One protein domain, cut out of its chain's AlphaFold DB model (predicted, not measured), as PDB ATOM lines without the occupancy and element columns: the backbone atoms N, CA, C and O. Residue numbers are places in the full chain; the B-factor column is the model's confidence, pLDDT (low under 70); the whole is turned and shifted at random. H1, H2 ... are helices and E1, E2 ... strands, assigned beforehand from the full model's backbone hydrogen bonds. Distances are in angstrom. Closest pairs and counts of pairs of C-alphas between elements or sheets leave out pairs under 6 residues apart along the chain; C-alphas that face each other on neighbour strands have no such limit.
ATOM      1  N   LYS A 168      91.070 -19.017  32.832       62.38
ATOM      2  CA  LYS A 168      90.337 -18.963  34.101       62.38
ATOM      3  C   LYS A 168      89.649 -20.300  34.390       62.38
ATOM      4  O   LYS A 168      89.850 -20.861  35.459       62.38
ATOM      5  N   THR A 169      88.933 -20.854  33.414       62.59
ATOM      6  CA  THR A 169      88.266 -22.160  33.525       62.59
ATOM      7  C   THR A 169      89.265 -23.298  33.753       62.59
ATOM      8  O   THR A 169      89.036 -24.150  34.606       62.59
ATOM      9  N   GLN A 170      90.402 -23.296  33.046       62.97
ATOM     10  CA  GLN A 170      91.464 -24.292  33.242       62.97
ATOM     11  C   GLN A 170      92.053 -24.209  34.652       62.97
ATOM     12  O   GLN A 170      92.207 -25.231  35.311       62.97
ATOM     13  N   VAL A 171      92.341 -22.999  35.136       67.94
ATOM     14  CA  VAL A 171      92.885 -22.774  36.483       67.94
ATOM     15  C   VAL A 171      91.904 -23.246  37.551       67.94
ATOM     16  O   VAL A 171      92.315 -23.957  38.462       67.94
ATOM     17  N   VAL A 172      90.613 -22.931  37.421       66.25
ATOM     18  CA  VAL A 172      89.574 -23.388  38.361       66.25
ATOM     19  C   VAL A 172      89.443 -24.916  38.350       66.25
ATOM     20  O   VAL A 172      89.394 -25.540  39.410       66.25
ATOM     21  N   ALA A 173      89.454 -25.539  37.168       61.22
ATOM     22  CA  ALA A 173      89.387 -26.994  37.034       61.22
ATOM     23  C   ALA A 173      90.625 -27.708  37.606       61.22
ATOM     24  O   ALA A 173      90.506 -28.810  38.136       61.22
ATOM     25  N   ILE A 174      91.803 -27.090  37.508       72.62
ATOM     26  CA  ILE A 174      93.042 -27.605  38.101       72.62
ATOM     27  C   ILE A 174      93.007 -27.436  39.619       72.62
ATOM     28  O   ILE A 174      93.304 -28.383  40.338       72.62
ATOM     29  N   LEU A 175      92.590 -26.271  40.121       73.12
ATOM     30  CA  LEU A 175      92.487 -25.996  41.556       73.12
ATOM     31  C   LEU A 175      91.567 -26.981  42.284       73.12
ATOM     32  O   LEU A 175      91.910 -27.430  43.378       73.12
ATOM     33  N   SER A 176      90.438 -27.351  41.675       64.25
ATOM     34  CA  SER A 176      89.495 -28.313  42.262       64.25
ATOM     35  C   SER A 176      90.043 -29.744  42.332       64.25
ATOM     36  O   SER A 176      89.574 -30.547  43.137       64.25
ATOM     37  N   GLN A 177      91.052 -30.059  41.519       71.31
ATOM     38  CA  GLN A 177      91.687 -31.376  41.439       71.31
ATOM     39  C   GLN A 177      93.043 -31.436  42.152       71.31
ATOM     40  O   GLN A 177      93.496 -32.521  42.513       71.31
ATOM     41  N   LEU A 178      93.683 -30.288  42.391       79.38
ATOM     42  CA  LEU A 178      95.013 -30.189  42.981       79.38
ATOM     43  C   LEU A 178      94.992 -30.589  44.461       79.38
ATOM     44  O   LEU A 178      94.541 -29.828  45.319       79.38
ATOM     45  N   LYS A 179      95.530 -31.766  44.769       79.75
ATOM     46  CA  LYS A 179      95.621 -32.329  46.119       79.75
ATOM     47  C   LYS A 179      97.059 -32.311  46.607       79.75
ATOM     48  O   LYS A 179      97.945 -32.810  45.921       79.75
ATOM     49  N   PHE A 180      97.274 -31.760  47.796       85.38
ATOM     50  CA  PHE A 180      98.553 -31.859  48.489       85.38
ATOM     51  C   PHE A 180      98.812 -33.310  48.913       85.38
ATOM     52  O   PHE A 180      97.894 -33.993  49.373       85.38
ATOM     53  N   LEU A 181     100.054 -33.768  48.760       80.00
ATOM     54  CA  LEU A 181     100.490 -35.108  49.142       80.00
ATOM     55  C   LEU A 181     101.464 -35.071  50.318       80.00
ATOM     56  O   LEU A 181     101.212 -35.704  51.341       80.00
ATOM     57  N   ARG A 182     102.604 -34.391  50.154       85.94
ATOM     58  CA  ARG A 182     103.706 -34.414  51.125       85.94
ATOM     59  C   ARG A 182     104.704 -33.288  50.894       85.94
ATOM     60  O   ARG A 182     104.705 -32.652  49.843       85.94
ATOM     61  N   TYR A 183     105.604 -33.121  51.856       88.56
ATOM     62  CA  TYR A 183     106.829 -32.351  51.679       88.56
ATOM     63  C   TYR A 183     107.979 -33.267  51.244       88.56
ATOM     64  O   TYR A 183     108.068 -34.409  51.699       88.56
ATOM     65  N   VAL A 184     108.860 -32.760  50.384       87.94
ATOM     66  CA  VAL A 184     110.123 -33.409  50.002       87.94
ATOM     67  C   VAL A 184     111.251 -32.404  50.173       87.94
ATOM     68  O   VAL A 184     111.144 -31.278  49.701       87.94
ATOM     69  N   THR A 185     112.331 -32.809  50.833       89.88
ATOM     70  CA  THR A 185     113.552 -32.004  50.926       89.88
ATOM     71  C   THR A 185     114.574 -32.545  49.939       89.88
ATOM     72  O   THR A 185     114.822 -33.750  49.906       89.88
ATOM     73  N   GLU A 186     115.166 -31.665  49.142       88.25
ATOM     74  CA  GLU A 186     116.204 -32.008  48.173       88.25
ATOM     75  C   GLU A 186     117.374 -31.033  48.301       88.25
ATOM     76  O   GLU A 186     117.173 -29.836  48.501       88.25
ATOM     77  N   SER A 187     118.604 -31.537  48.176       85.94
ATOM     78  CA  SER A 187     119.781 -30.673  48.109       85.94
ATOM     79  C   SER A 187     120.033 -30.261  46.663       85.94
ATOM     80  O   SER A 187     120.381 -31.090  45.823       85.94
ATOM     81  N   VAL A 188     119.874 -28.971  46.376       80.25
ATOM     82  CA  VAL A 188     120.102 -28.392  45.052       80.25
ATOM     83  C   VAL A 188     121.258 -27.408  45.169       80.25
ATOM     84  O   VAL A 188     121.163 -26.415  45.880       80.25
ATOM     85  N   GLN A 189     122.373 -27.696  44.489       83.62
ATOM     86  CA  GLN A 189     123.589 -26.860  44.514       83.62
ATOM     87  C   GLN A 189     124.163 -26.604  45.925       83.62
ATOM     88  O   GLN A 189     124.815 -25.592  46.160       83.62
ATOM     89  N   GLY A 190     123.963 -27.542  46.857       84.75
ATOM     90  CA  GLY A 190     124.464 -27.440  48.232       84.75
ATOM     91  C   GLY A 190     123.520 -26.729  49.205       84.75
ATOM     92  O   GLY A 190     123.821 -26.682  50.395       84.75
ATOM     93  N   GLU A 191     122.367 -26.242  48.739       81.44
ATOM     94  CA  GLU A 191     121.306 -25.697  49.585       81.44
ATOM     95  C   GLU A 191     120.164 -26.707  49.733       81.44
ATOM     96  O   GLU A 191     119.764 -27.363  48.769       81.44
ATOM     97  N   GLU A 192     119.630 -26.850  50.948       85.00
ATOM     98  CA  GLU A 192     118.425 -27.647  51.175       85.00
ATOM     99  C   GLU A 192     117.189 -26.863  50.730       85.00
ATOM    100  O   GLU A 192     116.825 -25.844  51.322       85.00
ATOM    101  N   LYS A 193     116.515 -27.364  49.696       86.38
ATOM    102  CA  LYS A 193     115.216 -26.866  49.253       86.38
ATOM    103  C   LYS A 193     114.104 -27.777  49.747       86.38
ATOM    104  O   LYS A 193     114.214 -28.999  49.692       86.38
ATOM    105  N   VAL A 194     113.010 -27.166  50.199       85.56
ATOM    106  CA  VAL A 194     111.786 -27.876  50.581       85.56
ATOM    107  C   VAL A 194     110.730 -27.657  49.507       85.56
ATOM    108  O   VAL A 194     110.370 -26.520  49.192       85.56
ATOM    109  N   TRP A 195     110.216 -28.761  48.987       88.62
ATOM    110  CA  TRP A 195     109.176 -28.818  47.976       88.62
ATOM    111  C   TRP A 195     107.860 -29.281  48.590       88.62
ATOM    112  O   TRP A 195     107.818 -30.231  49.375       88.62
ATOM    113  N   GLU A 196     106.772 -28.636  48.195       88.81
ATOM    114  CA  GLU A 196     105.410 -29.121  48.371       88.81
ATOM    115  C   GLU A 196     105.015 -29.962  47.160       88.81
ATOM    116  O   GLU A 196     105.066 -29.495  46.020       88.81
ATOM    117  N   VAL A 197     104.625 -31.211  47.405       82.88
ATOM    118  CA  VAL A 197     104.266 -32.161  46.353       82.88
ATOM    119  C   VAL A 197     102.752 -32.277  46.255       82.88
ATOM    120  O   VAL A 197     102.078 -32.579  47.242       82.88
ATOM    121  N   TYR A 198     102.227 -32.081  45.049       84.38
ATOM    122  CA  TYR A 198     100.809 -32.141  44.718       84.38
ATOM    123  C   TYR A 198     100.519 -33.201  43.648       84.38
ATOM    124  O   TYR A 198     101.411 -33.648  42.928       84.38
ATOM    125  N   THR A 199      99.248 -33.565  43.501       82.69
ATOM    126  CA  THR A 199      98.735 -34.357  42.377       82.69
ATOM    127  C   THR A 199      97.391 -33.821  41.885       82.69
ATOM    128  O   THR A 199      96.685 -33.148  42.632       82.69
ATOM    129  N   LEU A 200      97.021 -34.128  40.640       69.19
ATOM    130  CA  LEU A 200      95.702 -33.813  40.070       69.19
ATOM    131  C   LEU A 200      94.726 -34.996  40.134       69.19
ATOM    132  O   LEU A 200      93.521 -34.800  40.231       69.19
ATOM    133  N   THR A 201      95.228 -36.231  40.129       62.31
ATOM    134  CA  THR A 201      94.431 -37.458  40.294       62.31
ATOM    135  C   THR A 201      95.275 -38.534  40.983       62.31
ATOM    136  O   THR A 201      96.496 -38.423  41.054       62.31
ATOM    137  N   SER A 202      94.658 -39.598  41.500       51.28
ATOM    138  CA  SER A 202      95.378 -40.700  42.170       51.28
ATOM    139  C   SER A 202      96.396 -41.431  41.280       51.28
ATOM    140  O   SER A 202      97.217 -42.175  41.801       51.28
ATOM    141  N   GLU A 203      96.363 -41.203  39.964       51.19
ATOM    142  CA  GLU A 203      97.245 -41.823  38.965       51.19
ATOM    143  C   GLU A 203      98.128 -40.798  38.218       51.19
ATOM    144  O   GLU A 203      98.864 -41.158  37.301       51.19
ATOM    145  N   ALA A 204      98.057 -39.507  38.575       60.22
ATOM    146  CA  ALA A 204      98.781 -38.443  37.881       60.22
ATOM    147  C   ALA A 204     100.230 -38.265  38.363       60.22
ATOM    148  O   ALA A 204     100.599 -38.618  39.483       60.22
ATOM    149  N   LYS A 205     101.041 -37.651  37.489       69.62
ATOM    150  CA  LYS A 205     102.407 -37.202  37.787       69.62
ATOM    151  C   LYS A 205     102.418 -36.233  38.969       69.62
ATOM    152  O   LYS A 205     101.582 -35.334  39.050       69.62
ATOM    153  N   GLU A 206     103.414 -36.398  39.830       83.50
ATOM    154  CA  GLU A 206     103.659 -35.513  40.963       83.50
ATOM    155  C   GLU A 206     104.100 -34.123  40.495       83.50
ATOM    156  O   GLU A 206     104.907 -33.978  39.574       83.50
ATOM    157  N   ILE A 207     103.555 -33.099  41.142       87.00
ATOM    158  CA  ILE A 207     103.844 -31.690  40.886       87.00
ATOM    159  C   ILE A 207     104.630 -31.158  42.076       87.00
ATOM    160  O   ILE A 207     104.116 -31.153  43.190       87.00
ATOM    161  N   PHE A 208     105.845 -30.679  41.833       87.94
ATOM    162  CA  PHE A 208     106.708 -30.093  42.854       87.94
ATOM    163  C   PHE A 208     106.601 -28.570  42.784       87.94
ATOM    164  O   PHE A 208     106.865 -27.974  41.740       87.94
ATOM    165  N   ALA A 209     106.201 -27.948  43.886       86.19
ATOM    166  CA  ALA A 209     106.147 -26.500  44.039       86.19
ATOM    167  C   ALA A 209     107.075 -26.069  45.175       86.19
ATOM    168  O   ALA A 209     107.208 -26.782  46.170       86.19
ATOM    169  N   GLU A 210     107.740 -24.921  45.042       85.50
ATOM    170  CA  GLU A 210     108.528 -24.386  46.157       85.50
ATOM    171  C   GLU A 210     107.608 -24.103  47.352       85.50
ATOM    172  O   GLU A 210     106.460 -23.679  47.189       85.50
ATOM    173  N   ARG A 211     108.103 -24.372  48.562       77.88
ATOM    174  CA  ARG A 211     107.323 -24.212  49.792       77.88
ATOM    175  C   ARG A 211     106.747 -22.795  49.913       77.88
ATOM    176  O   ARG A 211     107.482 -21.815  49.817       77.88
ATOM    177  N   GLY A 212     105.444 -22.704  50.189       73.81
ATOM    178  CA  GLY A 212     104.727 -21.428  50.306       73.81
ATOM    179  C   GLY A 212     104.271 -20.815  48.978       73.81
ATOM    180  O   GLY A 212     103.742 -19.702  48.981       73.81
ATOM    181  N   MET A 213     104.446 -21.507  47.849       78.00
ATOM    182  CA  MET A 213     103.889 -21.070  46.572       78.00
ATOM    183  C   MET A 213     102.357 -21.155  46.584       78.00
ATOM    184  O   MET A 213     101.767 -22.174  46.937       78.00
ATOM    185  N   ASP A 214     101.702 -20.077  46.155       81.56
ATOM    186  CA  ASP A 214     100.244 -19.999  46.101       81.56
ATOM    187  C   ASP A 214      99.646 -21.047  45.138       81.56
ATOM    188  O   ASP A 214     100.100 -21.221  44.001       81.56
ATOM    189  N   ARG A 215      98.584 -21.743  45.563       77.75
ATOM    190  CA  ARG A 215      97.960 -22.824  44.775       77.75
ATOM    191  C   ARG A 215      97.372 -22.348  43.447       77.75
ATOM    192  O   ARG A 215      97.373 -23.114  42.483       77.75
ATOM    193  N   ALA A 216      96.905 -21.104  43.353       74.31
ATOM    194  CA  ALA A 216      96.457 -20.520  42.091       74.31
ATOM    195  C   ALA A 216      97.638 -20.208  41.164       74.31
ATOM    196  O   ALA A 216      97.493 -20.319  39.944       74.31
ATOM    197  N   VAL A 217      98.809 -19.869  41.708       76.12
ATOM    198  CA  VAL A 217     100.056 -19.763  40.930       76.12
ATOM    199  C   VAL A 217     100.468 -21.135  40.396       76.12
ATOM    200  O   VAL A 217     100.693 -21.267  39.193       76.12
ATOM    201  N   ILE A 218     100.449 -22.173  41.237       79.69
ATOM    202  CA  ILE A 218     100.718 -23.562  40.829       79.69
ATOM    203  C   ILE A 218      99.757 -23.985  39.704       79.69
ATOM    204  O   ILE A 218     100.191 -24.448  38.648       79.69
ATOM    205  N   ALA A 219      98.454 -23.753  39.876       76.81
ATOM    206  CA  ALA A 219      97.440 -24.105  38.884       76.81
ATOM    207  C   ALA A 219      97.606 -23.356  37.550       76.81
ATOM    208  O   ALA A 219      97.415 -23.945  36.486       76.81
ATOM    209  N   LYS A 220      98.008 -22.078  37.586       74.69
ATOM    210  CA  LYS A 220      98.355 -21.308  36.380       74.69
ATOM    211  C   LYS A 220      99.554 -21.913  35.651       74.69
ATOM    212  O   LYS A 220      99.505 -22.025  34.432       74.69
ATOM    213  N   CYS A 221     100.593 -22.344  36.365       74.81
ATOM    214  CA  CYS A 221     101.773 -22.967  35.754       74.81
ATOM    215  C   CYS A 221     101.458 -24.303  35.062       74.81
ATOM    216  O   CYS A 221     102.077 -24.630  34.052       74.81
ATOM    217  N   ILE A 222     100.476 -25.052  35.571       76.50
ATOM    218  CA  ILE A 222     100.057 -26.348  35.010       76.50
ATOM    219  C   ILE A 222      99.031 -26.182  33.878       76.50
ATOM    220  O   ILE A 222      98.847 -27.089  33.068       76.50
ATOM    221  N   ALA A 223      98.343 -25.038  33.806       75.25
ATOM    222  CA  ALA A 223      97.308 -24.809  32.808       75.25
ATOM    223  C   ALA A 223      97.868 -25.024  31.385       75.25
ATOM    224  O   ALA A 223      98.807 -24.321  30.988       75.25
ATOM    225  N   PRO A 224      97.287 -25.942  30.581       68.75
ATOM    226  CA  PRO A 224      97.790 -26.286  29.251       68.75
ATOM    227  C   PRO A 224      98.032 -25.078  28.342       68.75
ATOM    228  O   PRO A 224      98.950 -25.079  27.521       68.75
ATOM    229  N   ILE A 225      97.222 -24.029  28.487       60.50
ATOM    230  CA  ILE A 225      97.367 -22.796  27.711       60.50
ATOM    231  C   ILE A 225      98.624 -21.989  28.080       60.50
ATOM    232  O   ILE A 225      99.234 -21.389  27.195       60.50
ATOM    233  N   ILE A 226      99.047 -21.992  29.348       51.19
ATOM    234  CA  ILE A 226     100.297 -21.358  29.791       51.19
ATOM    235  C   ILE A 226     101.488 -22.230  29.400       51.19
ATOM    236  O   ILE A 226     102.463 -21.702  28.871       51.19
ATOM    237  N   GLN A 227     101.386 -23.552  29.541       58.62
ATOM    238  CA  GLN A 227     102.471 -24.459  29.173       58.62
ATOM    239  C   GLN A 227     102.760 -24.443  27.663       58.62
ATOM    240  O   GLN A 227     103.916 -24.373  27.255       58.62
ATOM    241  N   LYS A 228     101.721 -24.374  26.813       57.72
ATOM    242  CA  LYS A 228     101.887 -24.144  25.364       57.72
ATOM    243  C   LYS A 228     102.566 -22.805  25.056       57.72
ATOM    244  O   LYS A 228     103.407 -22.753  24.163       57.72
ATOM    245  N   ARG A 229     102.231 -21.732  25.788       45.91
ATOM    246  CA  ARG A 229     102.858 -20.410  25.611       45.91
ATOM    247  C   ARG A 229     104.326 -20.419  26.037       45.91
ATOM    248  O   ARG A 229     105.162 -19.969  25.263       45.91
ATOM    249  N   LEU A 230     104.655 -20.972  27.200       41.81
ATOM    250  CA  LEU A 230     106.039 -21.075  27.677       41.81
ATOM    251  C   LEU A 230     106.909 -21.894  26.716       41.81
ATOM    252  O   LEU A 230     107.951 -21.404  26.290       41.81
ATOM    253  N   ASN A 231     106.418 -23.046  26.253       46.34
ATOM    254  CA  ASN A 231     107.126 -23.860  25.262       46.34
ATOM    255  C   ASN A 231     107.321 -23.104  23.935       46.34
ATOM    256  O   ASN A 231     108.370 -23.211  23.310       46.34
ATOM    257  N   SER A 232     106.339 -22.298  23.506       39.47
ATOM    258  CA  SER A 232     106.492 -21.474  22.299       39.47
ATOM    259  C   SER A 232     107.537 -20.362  22.460       39.47
ATOM    260  O   SER A 232     108.264 -20.093  21.507       39.47
ATOM    261  N   PHE A 233     107.662 -19.778  23.659       32.88
ATOM    262  CA  PHE A 233     108.675 -18.768  23.993       32.88
ATOM    263  C   PHE A 233     110.090 -19.355  24.124       32.88
ATOM    264  O   PHE A 233     111.058 -18.691  23.750       32.88
ATOM    265  N   GLU A 234     110.237 -20.586  24.617       39.28
ATOM    266  CA  GLU A 234     111.532 -21.281  24.659       39.28
ATOM    267  C   GLU A 234     112.027 -21.652  23.257       39.28
ATOM    268  O   GLU A 234     113.204 -21.463  22.954       39.28
ATOM    269  N   VAL A 235     111.123 -22.058  22.359       40.06
ATOM    270  CA  VAL A 235     111.462 -22.313  20.948       40.06
ATOM    271  C   VAL A 235     111.879 -21.025  20.224       40.06
ATOM    272  O   VAL A 235     112.788 -21.063  19.400       40.06
ATOM    273  N   THR A 236     111.296 -19.866  20.564       39.50
ATOM    274  CA  THR A 236     111.702 -18.581  19.952       39.50
ATOM    275  C   THR A 236     113.013 -18.019  20.500       39.50
ATOM    276  O   THR A 236     113.652 -17.227  19.818       39.50
ATOM    277  N   LYS A 237     113.434 -18.402  21.712       36.72
ATOM    278  CA  LYS A 237     114.739 -18.008  22.273       36.72
ATOM    279  C   LYS A 237     115.900 -18.900  21.819       36.72
ATOM    280  O   LYS A 237     117.048 -18.533  22.042       36.72
ATOM    281  N   ALA A 238     115.611 -20.043  21.198       42.41
ATOM    282  CA  ALA A 238     116.603 -20.982  20.674       42.41
ATOM    283  C   ALA A 238     116.854 -20.839  19.155       42.41
ATOM    284  O   ALA A 238     117.401 -21.756  18.547       42.41
ATOM    285  N   SER A 239     116.435 -19.721  18.543       37.66
ATOM    286  CA  SER A 239     116.642 -19.407  17.117       37.66
ATOM    287  C   SER A 239     117.615 -18.250  16.928       37.66
ATOM    288  O   SER A 239     117.448 -17.238  17.646       37.66
TER     289      SER A 239
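This is residues 168 to 239 of the 239 residues of an uncharacterized protein of Microbulbifer sp. THAF38 (UniProt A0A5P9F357). The model is a loose, open arch: a long, twisted strand hairpin, E1 and E2, makes one leg, helix H3 makes the other, and H1 and H2 bridge them at one end. Short E3 lies beside E2, with H2 over it; the hairpin tip, residues 187 to 192, and residues 231 to 239 stick out. The printed part has 72 residues, in the order H1, E1, E2, E3, H2, H3; the class is mixed, and the sheet E1, E2, E3 is antiparallel. The radius of gyration of the C-alphas is 14.1 A, the spans 35 by 33 by 22 A.

H1, residues 168 to 175, touches H2, residues 215 to 222, at 71 degrees, only just about perpendicular; the closest C-alphas, of Val 171 and Ala 219, are 5.3 A apart. E1, residues 179 to 188, bends by 58 degrees at residue 182. E1 forms a hairpin with E2, residues 191 to 199; N 184 and O 195 are within hydrogen-bond range at 2.9 A. E2 forms a hairpin with E3, residues 207 to 210, with N 196 and O 209 at 2.8 A. The three strands form a meander, each the antiparallel neighbour of the one before. H2 is on this sheet, over E3, at a height of 9.7 A. H3, residues 224 to 237, is close to H2 but not clearly touching; the closest C-alphas, of Cys 221 and Gln 227, are 6.8 A apart. In H1, H2 and H3 every O i to N i+4 pair is within hydrogen-bond range.

H1 begins at C-alpha 168 (90.337, -18.963, 34.101) and H3 ends at C-alpha 237 (114.739, -18.008, 22.273). E1 measures 24.8 A, E2 25.2 A and H3 20.1 A.

The printed part has no cut and no long link. H3 has a mean pLDDT of 47.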